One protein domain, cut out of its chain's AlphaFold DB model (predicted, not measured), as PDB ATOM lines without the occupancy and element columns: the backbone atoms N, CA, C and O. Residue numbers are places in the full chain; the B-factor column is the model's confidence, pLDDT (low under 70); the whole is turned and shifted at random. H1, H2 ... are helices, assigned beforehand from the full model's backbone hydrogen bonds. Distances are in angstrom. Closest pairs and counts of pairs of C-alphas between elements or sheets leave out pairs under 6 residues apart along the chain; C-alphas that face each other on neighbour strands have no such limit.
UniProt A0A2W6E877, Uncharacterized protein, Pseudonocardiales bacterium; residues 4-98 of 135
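This is residues 4 to 98 of the 135 residues of an uncharacterized protein of Pseudonocardiales bacterium (UniProt A0A2W6E877). Two long helices, H2 and H3, lie side by side as a long helical hairpin that makes the length of the rod. Two short helices, H1 and H4, sit near one end of it, where H2 begins and H3 ends. The 95 printed residues hold four named helices, H1 to H4 in chain order, and no named strand: all helix. The whole is loose, with a radius of gyration of the C-alphas of 16.5 A, and spans 54 by 19 by 18 A.

Start at H1, residues 4 to 11, which touches residues 17 to 25 alone of H2, residues 15 to 43; the closest C-alphas, Ala 9 and Gln 18, are 4.7 A apart. This hairpin has a shallow tilt of 25 degrees, opposite ways. Next, H2 touches H3, residues 51 to 77, in a second hairpin at a shallow tilt of 18 degrees, opposite ways; look at their closest C-alphas, Gln 30 and Ala 66, 4.4 A apart. H4, residues 86 to 92, is close but not clearly touching H3, the closest C-alphas, Leu 76 and Ala 90, being 6.5 A apart. H1 is apart from H3 and H4. In H1, H2, H3 and H4 every O i to N i+4 pair is within hydrogen-bond range.

Find C-alpha 4 at (-5.284, 2.199, -12.891), where H1 begins. H2 runs 41.9 A and H3 38.8 A; H4 ends at C-alpha 92, (-20.609, -3.411, -13.062).

The C-alphas of Arg 47 and Pro 84, the two farthest apart, are 54.2 A apart. The printed part has no cut and no long link. Look for pLDDT under 70 at residues 4 to 13, 91 and 93 to 98.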
ATOM      1  N   GLY A   4      -5.654   1.859 -14.269       44.06
ATOM      2  CA  GLY A   4      -5.284   2.199 -12.891       44.06
ATOM      3  C   GLY A   4      -6.230   1.615 -11.840       44.06
ATOM      4  O   GLY A   4      -5.775   1.062 -10.846       44.06
ATOM      5  N   VAL A   5      -7.542   1.651 -12.086       45.72
ATOM      6  CA  VAL A   5      -8.546   1.218 -11.096       45.72
ATOM      7  C   VAL A   5      -8.495  -0.298 -10.887       45.72
ATOM      8  O   VAL A   5      -8.536  -0.796  -9.764       45.72
ATOM      9  N   SER A   6      -8.305  -1.040 -11.980       47.81
ATOM     10  CA  SER A   6      -8.144  -2.493 -11.956       47.81
ATOM     11  C   SER A   6      -6.807  -2.926 -11.349       47.81
ATOM     12  O   SER A   6      -6.744  -3.997 -10.762       47.81
ATOM     13  N   ALA A   7      -5.741  -2.127 -11.472       49.31
ATOM     14  CA  ALA A   7      -4.444  -2.433 -10.869       49.31
ATOM     15  C   ALA A   7      -4.443  -2.210  -9.345       49.31
ATOM     16  O   ALA A   7      -3.913  -3.042  -8.615       49.31
ATOM     17  N   MET A   8      -5.091  -1.144  -8.860       46.84
ATOM     18  CA  MET A   8      -5.214  -0.859  -7.422       46.84
ATOM     19  C   MET A   8      -6.113  -1.876  -6.711       46.84
ATOM     20  O   MET A   8      -5.753  -2.370  -5.645       46.84
ATOM     21  N   ALA A   9      -7.228  -2.273  -7.336       50.19
ATOM     22  CA  ALA A   9      -8.069  -3.356  -6.829       50.19
ATOM     23  C   ALA A   9      -7.346  -4.718  -6.857       50.19
ATOM     24  O   ALA A   9      -7.501  -5.511  -5.942       50.19
ATOM     25  N   LYS A  10      -6.497  -4.994  -7.855       49.94
ATOM     26  CA  LYS A  10      -5.693  -6.235  -7.897       49.94
ATOM     27  C   LYS A  10      -4.546  -6.275  -6.881       49.94
ATOM     28  O   LYS A  10      -4.061  -7.361  -6.586       49.94
ATOM     29  N   ALA A  11      -4.096  -5.127  -6.373       54.06
ATOM     30  CA  ALA A  11      -2.981  -5.048  -5.429       54.06
ATOM     31  C   ALA A  11      -3.384  -5.376  -3.979       54.06
ATOM     32  O   ALA A  11      -2.520  -5.694  -3.164       54.06
ATOM     33  N   GLN A  12      -4.678  -5.305  -3.651       64.06
ATOM     34  CA  GLN A  12      -5.189  -5.564  -2.306       64.06
ATOM     35  C   GLN A  12      -5.597  -7.045  -2.158       64.06
ATOM     36  O   GLN A  12      -6.433  -7.528  -2.930       64.06
ATOM     37  N   PRO A  13      -5.028  -7.784  -1.184       67.94
ATOM     38  CA  PRO A  13      -5.162  -9.241  -1.102       67.94
ATOM     39  C   PRO A  13      -6.521  -9.722  -0.575       67.94
ATOM     40  O   PRO A  13      -6.821 -10.909  -0.680       67.94
ATOM     41  N   THR A  14      -7.347  -8.837  -0.007       81.25
ATOM     42  CA  THR A  14      -8.661  -9.183   0.554       81.25
ATOM     43  C   THR A  14      -9.778  -8.414  -0.150       81.25
ATOM     44  O   THR A  14      -9.571  -7.248  -0.483       81.25
ATOM     45  N   PRO A  15     -10.983  -8.992  -0.326       80.94
ATOM     46  CA  PRO A  15     -12.126  -8.286  -0.920       80.94
ATOM     47  C   PRO A  15     -12.442  -6.948  -0.239       80.94
ATOM     48  O   PRO A  15     -12.740  -5.960  -0.906       80.94
ATOM     49  N   GLN A  16     -12.296  -6.890   1.090       86.44
ATOM     50  CA  GLN A  16     -12.446  -5.653   1.854       86.44
ATOM     51  C   GLN A  16     -11.378  -4.620   1.473       86.44
ATOM     52  O   GLN A  16     -11.722  -3.481   1.178       86.44
ATOM     53  N   GLY A  17     -10.105  -5.019   1.374       83.31
ATOM     54  CA  GLY A  17      -9.041  -4.127   0.908       83.31
ATOM     55  C   GLY A  17      -9.275  -3.629  -0.523       83.31
ATOM     56  O   GLY A  17      -8.996  -2.470  -0.828       83.31
ATOM     57  N   GLN A  18      -9.844  -4.463  -1.402       79.69
ATOM     58  CA  GLN A  18     -10.227  -4.048  -2.757       79.69
ATOM     59  C   GLN A  18     -11.337  -2.997  -2.728       79.69
ATOM     60  O   GLN A  18     -11.236  -1.981  -3.415       79.69
ATOM     61  N   LYS A  19     -12.378  -3.214  -1.915       85.25
ATOM     62  CA  LYS A  19     -13.460  -2.246  -1.701       85.25
ATOM     63  C   LYS A  19     -12.918  -0.916  -1.182       85.25
ATOM     64  O   LYS A  19     -13.250   0.127  -1.741       85.25
ATOM     65  N   ASP A  20     -12.061  -0.954  -0.167       86.50
ATOM     66  CA  ASP A  20     -11.484   0.239   0.451       86.50
ATOM     67  C   ASP A  20     -10.620   1.021  -0.550       86.50
ATOM     68  O   ASP A  20     -10.789   2.232  -0.695       86.50
ATOM     69  N   GLY A  21      -9.780   0.335  -1.335       82.56
ATOM     70  CA  GLY A  21      -8.983   0.970  -2.389       82.56
ATOM     71  C   GLY A  21      -9.835   1.605  -3.495       82.56
ATOM     72  O   GLY A  21      -9.525   2.692  -3.984       82.56
ATOM     73  N   LEU A  22     -10.946   0.968  -3.874       82.44
ATOM     74  CA  LEU A  22     -11.890   1.528  -4.844       82.44
ATOM     75  C   LEU A  22     -12.642   2.751  -4.284       82.44
ATOM     76  O   LEU A  22     -12.892   3.712  -5.021       82.44
ATOM     77  N   LEU A  23     -12.986   2.743  -2.992       87.00
ATOM     78  CA  LEU A  23     -13.604   3.885  -2.311       87.00
ATOM     79  C   LEU A  23     -12.638   5.068  -2.232       87.00
ATOM     80  O   LEU A  23     -13.019   6.181  -2.590       87.00
ATOM     81  N   GLU A  24     -11.384   4.820  -1.852       85.75
ATOM     82  CA  GLU A  24     -10.339   5.843  -1.799       85.75
ATOM     83  C   GLU A  24     -10.084   6.457  -3.181       85.75
ATOM     84  O   GLU A  24     -10.077   7.682  -3.333       85.75
ATOM     85  N   PHE A  25      -9.950   5.621  -4.215       83.69
ATOM     86  CA  PHE A  25      -9.817   6.092  -5.592       83.69
ATOM     87  C   PHE A  25     -11.002   6.975  -6.005       83.69
ATOM     88  O   PHE A  25     -10.810   8.041  -6.594       83.69
ATOM     89  N   SER A  26     -12.225   6.566  -5.659       85.00
ATOM     90  CA  SER A  26     -13.435   7.339  -5.952       85.00
ATOM     91  C   SER A  26     -13.443   8.687  -5.218       85.00
ATOM     92  O   SER A  26     -13.786   9.706  -5.817       85.00
ATOM     93  N   ASP A  27     -12.994   8.734  -3.962       86.00
ATOM     94  CA  ASP A  27     -12.865   9.975  -3.188       86.00
ATOM     95  C   ASP A  27     -11.821  10.935  -3.774       86.00
ATOM     96  O   ASP A  27     -12.009  12.157  -3.783       86.00
ATOM     97  N   ILE A  28     -10.703  10.405  -4.272       86.06
ATOM     98  CA  ILE A  28      -9.677  11.197  -4.959       86.06
ATOM     99  C   ILE A  28     -10.230  11.734  -6.284       86.06
ATOM    100  O   ILE A  28     -10.136  12.936  -6.545       86.06
ATOM    101  N   ALA A  29     -10.856  10.879  -7.095       84.19
ATOM    102  CA  ALA A  29     -11.395  11.253  -8.398       84.19
ATOM    103  C   ALA A  29     -12.524  12.292  -8.288       84.19
ATOM    104  O   ALA A  29     -12.499  13.301  -8.995       84.19
ATOM    105  N   GLN A  30     -13.472  12.107  -7.362       87.69
ATOM    106  CA  GLN A  30     -14.548  13.068  -7.110       87.69
ATOM    107  C   GLN A  30     -13.983  14.447  -6.752       87.69
ATOM    108  O   GLN A  30     -14.393  15.455  -7.331       87.69
ATOM    109  N   ARG A  31     -13.017  14.500  -5.823       88.69
ATOM    110  CA  ARG A  31     -12.375  15.758  -5.412       88.69
ATOM    111  C   ARG A  31     -11.606  16.410  -6.554       88.69
ATOM    112  O   ARG A  31     -11.696  17.626  -6.717       88.69
ATOM    113  N   ALA A  32     -10.884  15.630  -7.356       87.75
ATOM    114  CA  ALA A  32     -10.144  16.144  -8.502       87.75
ATOM    115  C   ALA A  32     -11.078  16.793  -9.536       87.75
ATOM    116  O   ALA A  32     -10.824  17.916  -9.981       87.75
ATOM    117  N   PHE A  33     -12.191  16.136  -9.873       88.12
ATOM    118  CA  PHE A  33     -13.180  16.682 -10.800       88.12
ATOM    119  C   PHE A  33     -13.870  17.936 -10.246       88.12
ATOM    120  O   PHE A  33     -13.886  18.963 -10.921       88.12
ATOM    121  N   ALA A  34     -14.336  17.909  -8.994       92.62
ATOM    122  CA  ALA A  34     -14.963  19.072  -8.362       92.62
ATOM    123  C   ALA A  34     -14.004  20.273  -8.274       92.62
ATOM    124  O   ALA A  34     -14.364  21.394  -8.636       92.62
ATOM    125  N   SER A  35     -12.750  20.035  -7.873       93.19
ATOM    126  CA  SER A  35     -11.726  21.082  -7.810       93.19
ATOM    127  C   SER A  35     -11.423  21.663  -9.191       93.19
ATOM    128  O   SER A  35     -11.236  22.871  -9.325       93.19
ATOM    129  N   THR A  36     -11.411  20.829 -10.232       89.50
ATOM    130  CA  THR A  36     -11.193  21.288 -11.609       89.50
ATOM    131  C   THR A  36     -12.342  22.176 -12.082       89.50
ATOM    132  O   THR A  36     -12.082  23.256 -12.610       89.50
ATOM    133  N   ALA A  37     -13.597  21.787 -11.828       90.94
ATOM    134  CA  ALA A  37     -14.765  22.614 -12.135       90.94
ATOM    135  C   ALA A  37     -14.680  23.988 -11.445       90.94
ATOM    136  O   ALA A  37     -14.814  25.020 -12.102       90.94
ATOM    137  N   GLN A  38     -14.365  24.013 -10.144       94.19
ATOM    138  CA  GLN A  38     -14.205  25.263  -9.395       94.19
ATOM    139  C   GLN A  38     -13.079  26.139  -9.952       94.19
ATOM    140  O   GLN A  38     -13.269  27.341 -10.130       94.19
ATOM    141  N   LYS A  39     -11.914  25.558 -10.263       91.88
ATOM    142  CA  LYS A  39     -10.783  26.308 -10.832       91.88
ATOM    143  C   LYS A  39     -11.124  26.896 -12.197       91.88
ATOM    144  O   LYS A  39     -10.817  28.056 -12.446       91.88
ATOM    145  N   LEU A  40     -11.793  26.136 -13.065       90.19
ATOM    146  CA  LEU A  40     -12.248  26.633 -14.366       90.19
ATOM    147  C   LEU A  40     -13.253  27.776 -14.220       90.19
ATOM    148  O   LEU A  40     -13.194  28.742 -14.977       90.19
ATOM    149  N   GLN A  41     -14.140  27.706 -13.230       92.31
ATOM    150  CA  GLN A  41     -15.064  28.794 -12.930       92.31
ATOM    151  C   GLN A  41     -14.322  30.056 -12.453       92.31
ATOM    152  O   GLN A  41     -14.613  31.150 -12.934       92.31
ATOM    153  N   GLN A  42     -13.333  29.906 -11.565       93.69
ATOM    154  CA  GLN A  42     -12.516  31.007 -11.033       93.69
ATOM    155  C   GLN A  42     -11.633  31.681 -12.089       93.69
ATOM    156  O   GLN A  42     -11.445  32.892 -12.041       93.69
ATOM    157  N   LEU A  43     -11.098  30.911 -13.041       90.88
ATOM    158  CA  LEU A  43     -10.273  31.438 -14.134       90.88
ATOM    159  C   LEU A  43     -11.061  32.328 -15.103       90.88
ATOM    160  O   LEU A  43     -10.466  33.147 -15.802       90.88
ATOM    161  N   GLY A  44     -12.388  32.189 -15.138       88.56
ATOM    162  CA  GLY A  44     -13.222  32.905 -16.091       88.56
ATOM    163  C   GLY A  44     -13.141  32.323 -17.508       88.56
ATOM    164  O   GLY A  44     -12.412  31.362 -17.775       88.56
ATOM    165  N   PRO A  45     -13.923  32.884 -18.440       90.50
ATOM    166  CA  PRO A  45     -13.970  32.382 -19.800       90.50
ATOM    167  C   PRO A  45     -12.682  32.716 -20.564       90.50
ATOM    168  O   PRO A  45     -12.166  33.832 -20.440       90.50
ATOM    169  N   PRO A  46     -12.164  31.798 -21.401       85.69
ATOM    170  CA  PRO A  46     -11.048  32.103 -22.286       85.69
ATOM    171  C   PRO A  46     -11.410  33.233 -23.259       85.69
ATOM    172  O   PRO A  46     -12.555  33.364 -23.694       85.69
ATOM    173  N   ARG A  47     -10.413  34.042 -23.635       88.38
ATOM    174  CA  ARG A  47     -10.566  35.171 -24.573       88.38
ATOM    175  C   ARG A  47     -10.600  34.695 -26.030       88.38
ATOM    176  O   ARG A  47      -9.704  35.008 -26.805       88.38
ATOM    177  N   ILE A  48     -11.615  33.911 -26.367       84.88
ATOM    178  CA  ILE A  48     -11.868  33.366 -27.706       84.88
ATOM    179  C   ILE A  48     -13.334  33.561 -28.085       84.88
ATOM    180  O   ILE A  48     -14.177  33.873 -27.232       84.88
ATOM    181  N   THR A  49     -13.660  33.296 -29.347       84.44
ATOM    182  CA  THR A  49     -15.058  33.212 -29.777       84.44
ATOM    183  C   THR A  49     -15.799  32.159 -28.946       84.44
ATOM    184  O   THR A  49     -15.320  31.042 -28.762       84.44
ATOM    185  N   ASN A  50     -16.974  32.513 -28.415       84.12
ATOM    186  CA  ASN A  50     -17.788  31.648 -27.547       84.12
ATOM    187  C   ASN A  50     -17.081  31.169 -26.259       84.12
ATOM    188  O   ASN A  50     -17.466  30.149 -25.684       84.12
ATOM    189  N   GLY A  51     -16.088  31.910 -25.753       84.31
ATOM    190  CA  GLY A  51     -15.320  31.525 -24.561       84.31
ATOM    191  C   GLY A  51     -16.166  31.219 -23.318       84.31
ATOM    192  O   GLY A  51     -15.862  30.285 -22.582       84.31
ATOM    193  N   LYS A  52     -17.282  31.931 -23.115       89.06
ATOM    194  CA  LYS A  52     -18.238  31.640 -22.031       89.06
ATOM    195  C   LYS A  52     -18.886  30.265 -22.186       89.06
ATOM    196  O   LYS A  52     -18.858  29.478 -21.252       89.06
ATOM    197  N   GLN A  53     -19.391  29.945 -23.375       85.88
ATOM    198  CA  GLN A  53     -19.981  28.634 -23.652       85.88
ATOM    199  C   GLN A  53     -18.955  27.509 -23.458       85.88
ATOM    200  O   GLN A  53     -19.285  26.448 -22.929       85.88
ATOM    201  N   VAL A  54     -17.703  27.746 -23.859       84.94
ATOM    202  CA  VAL A  54     -16.591  26.814 -23.635       84.94
ATOM    203  C   VAL A  54     -16.347  26.586 -22.144       84.94
ATOM    204  O   VAL A  54     -16.247  25.437 -21.711       84.94
ATOM    205  N   GLN A  55     -16.285  27.660 -21.357       89.12
ATOM    206  CA  GLN A  55     -16.126  27.576 -19.908       89.12
ATOM    207  C   GLN A  55     -17.289  26.814 -19.267       89.12
ATOM    208  O   GLN A  55     -17.051  25.862 -18.530       89.12
ATOM    209  N   ASP A  56     -18.528  27.185 -19.588       89.81
ATOM    210  CA  ASP A  56     -19.737  26.566 -19.042       89.81
ATOM    211  C   ASP A  56     -19.784  25.066 -19.369       89.81
ATOM    212  O   ASP A  56     -20.086  24.245 -18.501       89.81
ATOM    213  N   THR A  57     -19.404  24.687 -20.595       84.81
ATOM    214  CA  THR A  57     -19.318  23.280 -21.018       84.81
ATOM    215  C   THR A  57     -18.284  22.518 -20.192       84.81
ATOM    216  O   THR A  57     -18.583  21.439 -19.681       84.81
ATOM    217  N   ALA A  58     -17.084  23.076 -20.008       85.19
ATOM    218  CA  ALA A  58     -16.027  22.426 -19.238       85.19
ATOM    219  C   ALA A  58     -16.379  22.329 -17.742       85.19
ATOM    220  O   ALA A  58     -16.223  21.270 -17.134       85.19
ATOM    221  N   VAL A  59     -16.913  23.397 -17.142       90.31
ATOM    222  CA  VAL A  59     -17.365  23.400 -15.740       90.31
ATOM    223  C   VAL A  59     -18.474  22.367 -15.533       90.31
ATOM    224  O   VAL A  59     -18.411  21.586 -14.580       90.31
ATOM    225  N   THR A  60     -19.444  22.302 -16.446       87.38
ATOM    226  CA  THR A  60     -20.539  21.321 -16.402       87.38
ATOM    227  C   THR A  60     -20.010  19.896 -16.531       87.38
ATOM    228  O   THR A  60     -20.386  19.033 -15.741       87.38
ATOM    229  N   PHE A  61     -19.086  19.652 -17.465       85.69
ATOM    230  CA  PHE A  61     -18.422  18.358 -17.632       85.69
ATOM    231  C   PHE A  61     -17.800  17.877 -16.316       85.69
ATOM    232  O   PHE A  61     -18.117  16.789 -15.833       85.69
ATOM    233  N   PHE A  62     -16.940  18.699 -15.708       87.62
ATOM    234  CA  PHE A  62     -16.210  18.309 -14.504       87.62
ATOM    235  C   PHE A  62     -17.134  18.181 -13.285       87.62
ATOM    236  O   PHE A  62     -16.939  17.291 -12.459       87.62
ATOM    237  N   SER A  63     -18.185  18.997 -13.202       89.75
ATOM    238  CA  SER A  63     -19.198  18.891 -12.143       89.75
ATOM    239  C   SER A  63     -19.999  17.590 -12.251       89.75
ATOM    240  O   SER A  63     -20.130  16.855 -11.270       89.75
ATOM    241  N   ASN A  64     -20.459  17.245 -13.457       86.50
ATOM    242  CA  ASN A  64     -21.200  16.009 -13.712       86.50
ATOM    243  C   ASN A  64     -20.329  14.768 -13.489       86.50
ATOM    244  O   ASN A  64     -20.797  13.771 -12.931       86.50
ATOM    245  N   ALA A  65     -19.050  14.828 -13.875       83.94
ATOM    246  CA  ALA A  65     -18.091  13.765 -13.598       83.94
ATOM    247  C   ALA A  65     -17.913  13.555 -12.086       83.94
ATOM    248  O   ALA A  65     -17.989  12.419 -11.619       83.94
ATOM    249  N   ALA A  66     -17.761  14.635 -11.306       88.06
ATOM    250  CA  ALA A  66     -17.667  14.557  -9.848       88.06
ATOM    251  C   ALA A  66     -18.922  13.925  -9.224       88.06
ATOM    252  O   ALA A  66     -18.811  12.995  -8.426       88.06
ATOM    253  N   GLN A  67     -20.115  14.376  -9.627       88.00
ATOM    254  CA  GLN A  67     -21.383  13.826  -9.140       88.00
ATOM    255  C   GLN A  67     -21.522  12.338  -9.471       88.00
ATOM    256  O   GLN A  67     -21.929  11.543  -8.624       88.00
ATOM    257  N   THR A  68     -21.163  11.944 -10.692       84.12
ATOM    258  CA  THR A  68     -21.275  10.550 -11.125       84.12
ATOM    259  C   THR A  68     -20.331   9.648 -10.338       84.12
ATOM    260  O   THR A  68     -20.753   8.589  -9.875       84.12
ATOM    261  N   VAL A  69     -19.083  10.078 -10.111       84.44
ATOM    262  CA  VAL A  69     -18.149   9.348  -9.240       84.44
ATOM    263  C   VAL A  69     -18.714   9.223  -7.824       84.44
ATOM    264  O   VAL A  69     -18.669   8.133  -7.261       84.44
ATOM    265  N   GLY A  70     -19.321  10.279  -7.275       87.75
ATOM    266  CA  GLY A  70     -19.957  10.225  -5.956       87.75
ATOM    267  C   GLY A  70     -21.115   9.230  -5.873       87.75
ATOM    268  O   GLY A  70     -21.203   8.461  -4.916       87.75
ATOM    269  N   ILE A  71     -21.963   9.164  -6.902       87.19
ATOM    270  CA  ILE A  71     -23.041   8.167  -6.988       87.19
ATOM    271  C   ILE A  71     -22.463   6.746  -7.011       87.19
ATOM    272  O   ILE A  71     -22.952   5.875  -6.289       87.19
ATOM    273  N   GLN A  72     -21.425   6.501  -7.815       83.94
ATOM    274  CA  GLN A  72     -20.804   5.176  -7.898       83.94
ATOM    275  C   GLN A  72     -20.087   4.796  -6.603       83.94
ATOM    276  O   GLN A  72     -20.214   3.660  -6.154       83.94
ATOM    277  N   ARG A  73     -19.420   5.751  -5.946       88.50
ATOM    278  CA  ARG A  73     -18.841   5.563  -4.613       88.50
ATOM    279  C   ARG A  73     -19.900   5.129  -3.606       88.50
ATOM    280  O   ARG A  73     -19.674   4.174  -2.873       88.50
ATOM    281  N   THR A  74     -21.055   5.795  -3.565       89.19
ATOM    282  CA  THR A  74     -22.144   5.427  -2.645       89.19
ATOM    283  C   THR A  74     -22.652   4.011  -2.917       89.19
ATOM    284  O   THR A  74     -22.856   3.246  -1.976       89.19
ATOM    285  N   LYS A  75     -22.800   3.623  -4.190       87.38
ATOM    286  CA  LYS A  75     -23.181   2.250  -4.557       87.38
ATOM    287  C   LYS A  75     -22.120   1.229  -4.142       87.38
ATOM    288  O   LYS A  75     -22.468   0.208  -3.564       87.38
ATOM    289  N   LEU A  76     -20.842   1.528  -4.379       86.69
ATOM    290  CA  LEU A  76     -19.710   0.700  -3.961       86.69
ATOM    291  C   LEU A  76     -19.657   0.540  -2.440       86.69
ATOM    292  O   LEU A  76     -19.462  -0.566  -1.945       86.69
ATOM    293  N   ALA A  77     -19.864   1.625  -1.691       89.25
ATOM    294  CA  ALA A  77     -19.881   1.607  -0.233       89.25
ATOM    295  C   ALA A  77     -20.977   0.677   0.310       89.25
ATOM    296  O   ALA A  77     -20.765   0.022   1.331       89.25
ATOM    297  N   GLY A  78     -22.105   0.583  -0.402       88.88
ATOM    298  CA  GLY A  78     -23.219  -0.306  -0.084       88.88
ATOM    299  C   GLY A  78     -23.023  -1.779  -0.462       88.88
ATOM    300  O   GLY A  78     -23.838  -2.598  -0.050       88.88
ATOM    301  N   LEU A  79     -21.980  -2.144  -1.220       87.88
ATOM    302  CA  LEU A  79     -21.698  -3.552  -1.527       87.88
ATOM    303  C   LEU A  79     -21.124  -4.272  -0.305       87.88
ATOM    304  O   LEU A  79     -20.257  -3.731   0.378       87.88
ATOM    305  N   ASP A  80     -21.542  -5.507  -0.054       88.12
ATOM    306  CA  ASP A  80     -20.852  -6.371   0.903       88.12
ATOM    307  C   ASP A  80     -19.588  -6.943   0.245       88.12
ATOM    308  O   ASP A  80     -19.648  -7.519  -0.840       88.12
ATOM    309  N   ALA A  81     -18.434  -6.748   0.882       85.62
ATOM    310  CA  ALA A  81     -17.162  -7.267   0.388       85.62
ATOM    311  C   ALA A  81     -17.047  -8.791   0.563       85.62
ATOM    312  O   ALA A  81     -16.253  -9.422  -0.127       85.62
ATOM    313  N   ASN A  82     -17.835  -9.383   1.463       87.69
ATOM    314  CA  ASN A  82     -17.883 -10.832   1.669       87.69
ATOM    315  C   ASN A  82     -18.852 -11.532   0.708       87.69
ATOM    316  O   ASN A  82     -18.942 -12.759   0.708       87.69
ATOM    317  N   ASP A  83     -19.578 -10.762  -0.103       85.38
ATOM    318  CA  ASP A  83     -20.464 -11.297  -1.123       85.38
ATOM    319  C   ASP A  83     -19.634 -12.045  -2.184       85.38
ATOM    320  O   ASP A  83     -18.693 -11.468  -2.741       85.38
ATOM    321  N   PRO A  84     -19.956 -13.311  -2.504       81.88
ATOM    322  CA  PRO A  84     -19.229 -14.064  -3.527       81.88
ATOM    323  C   PRO A  84     -19.300 -13.403  -4.917       81.88
ATOM    324  O   PRO A  84     -18.402 -13.602  -5.733       81.88
ATOM    325  N   ASP A  85     -20.310 -12.566  -5.174       83.94
ATOM    326  CA  ASP A  85     -20.456 -11.763  -6.389       83.94
ATOM    327  C   ASP A  85     -19.855 -10.351  -6.269       83.94
ATOM    328  O   ASP A  85     -20.030  -9.536  -7.179       83.94
ATOM    329  N   PHE A  86     -19.136 -10.019  -5.188       81.88
ATOM    330  CA  PHE A  86     -18.590  -8.675  -4.951       81.88
ATOM    331  C   PHE A  86     -17.818  -8.134  -6.159       81.88
ATOM    332  O   PHE A  86     -18.105  -7.035  -6.631       81.88
ATOM    333  N   VAL A  87     -16.882  -8.913  -6.711       75.88
ATOM    334  CA  VAL A  87     -16.053  -8.488  -7.852       75.88
ATOM    335  C   VAL A  87     -16.909  -8.224  -9.090       75.88
ATOM    336  O   VAL A  87     -16.670  -7.255  -9.811       75.88
ATOM    337  N   ASN A  88     -17.933  -9.044  -9.325       78.38
ATOM    338  CA  ASN A  88     -18.852  -8.883 -10.446       78.38
ATOM    339  C   ASN A  88     -19.720  -7.624 -10.274       78.38
ATOM    340  O   ASN A  88     -19.822  -6.806 -11.188       78.38
ATOM    341  N   LYS A  89     -20.277  -7.415  -9.075       78.62
ATOM    342  CA  LYS A  89     -21.073  -6.229  -8.721       78.62
ATOM    343  C   LYS A  89     -20.236  -4.951  -8.789       78.62
ATOM    344  O   LYS A  89     -20.676  -3.973  -9.383       78.62
ATOM    345  N   ALA A  90     -19.013  -4.980  -8.263       75.44
ATOM    346  CA  ALA A  90     -18.069  -3.868  -8.308       75.44
ATOM    347  C   ALA A  90     -17.605  -3.557  -9.741       75.44
ATOM    348  O   ALA A  90     -17.503  -2.389 -10.104       75.44
ATOM    349  N   SER A  91     -17.395  -4.570 -10.587       69.50
ATOM    350  CA  SER A  91     -17.023  -4.377 -12.001       69.50
ATOM    351  C   SER A  91     -18.160  -3.778 -12.841       69.50
ATOM    352  O   SER A  91     -17.897  -3.086 -13.824       69.50
ATOM    353  N   HIS A  92     -19.418  -4.008 -12.445       70.00
ATOM    354  CA  HIS A  92     -20.609  -3.411 -13.062       70.00
ATOM    355  C   HIS A  92     -20.954  -2.016 -12.527       70.00
ATOM    356  O   HIS A  92     -21.801  -1.334 -13.112       70.00
ATOM    357  N   LEU A  93     -20.281  -1.544 -11.470       67.31
ATOM    358  CA  LEU A  93     -20.245  -0.121 -11.135       67.31
ATOM    359  C   LEU A  93     -19.362   0.575 -12.170       67.31
ATOM    360  O   LEU A  93     -18.222   0.952 -11.911       67.31
ATOM    361  N   ALA A  94     -19.886   0.675 -13.391       55.03
ATOM    362  CA  ALA A  94     -19.209   1.318 -14.492       55.03
ATOM    363  C   ALA A  94     -18.767   2.716 -14.048       55.03
ATOM    364  O   ALA A  94     -19.543   3.477 -13.450       55.03
ATOM    365  N   GLY A  95     -17.506   3.044 -14.349       54.81
ATOM    366  CA  GLY A  95     -17.021   4.415 -14.264       54.81
ATOM    367  C   GLY A  95     -17.980   5.358 -14.998       54.81
ATOM    368  O   GLY A  95     -18.773   4.892 -15.821       54.81
ATOM    369  N   PRO A  96     -17.956   6.664 -14.686       52.06
ATOM    370  CA  PRO A  96     -18.868   7.618 -15.303       52.06
ATOM    371  C   PRO A  96     -18.975   7.386 -16.813       52.06
ATOM    372  O   PRO A  96     -17.947   7.181 -17.464       52.06
ATOM    373  N   ASP A  97     -20.197   7.403 -17.364       57.28
ATOM    374  CA  ASP A  97     -20.363   7.491 -18.815       57.28
ATOM    375  C   ASP A  97     -19.844   8.866 -19.229       57.28
ATOM    376  O   ASP A  97     -20.528   9.887 -19.207       57.28
ATOM    377  N   LEU A  98     -18.548   8.895 -19.500       56.88
ATOM    378  CA  LEU A  98     -17.854  10.056 -20.002       56.88
ATOM    379  C   LEU A  98     -17.988  10.104 -21.523       56.88
ATOM    380  O   LEU A  98     -17.241  10.842 -22.140       56.88
TER     381      LEU A  98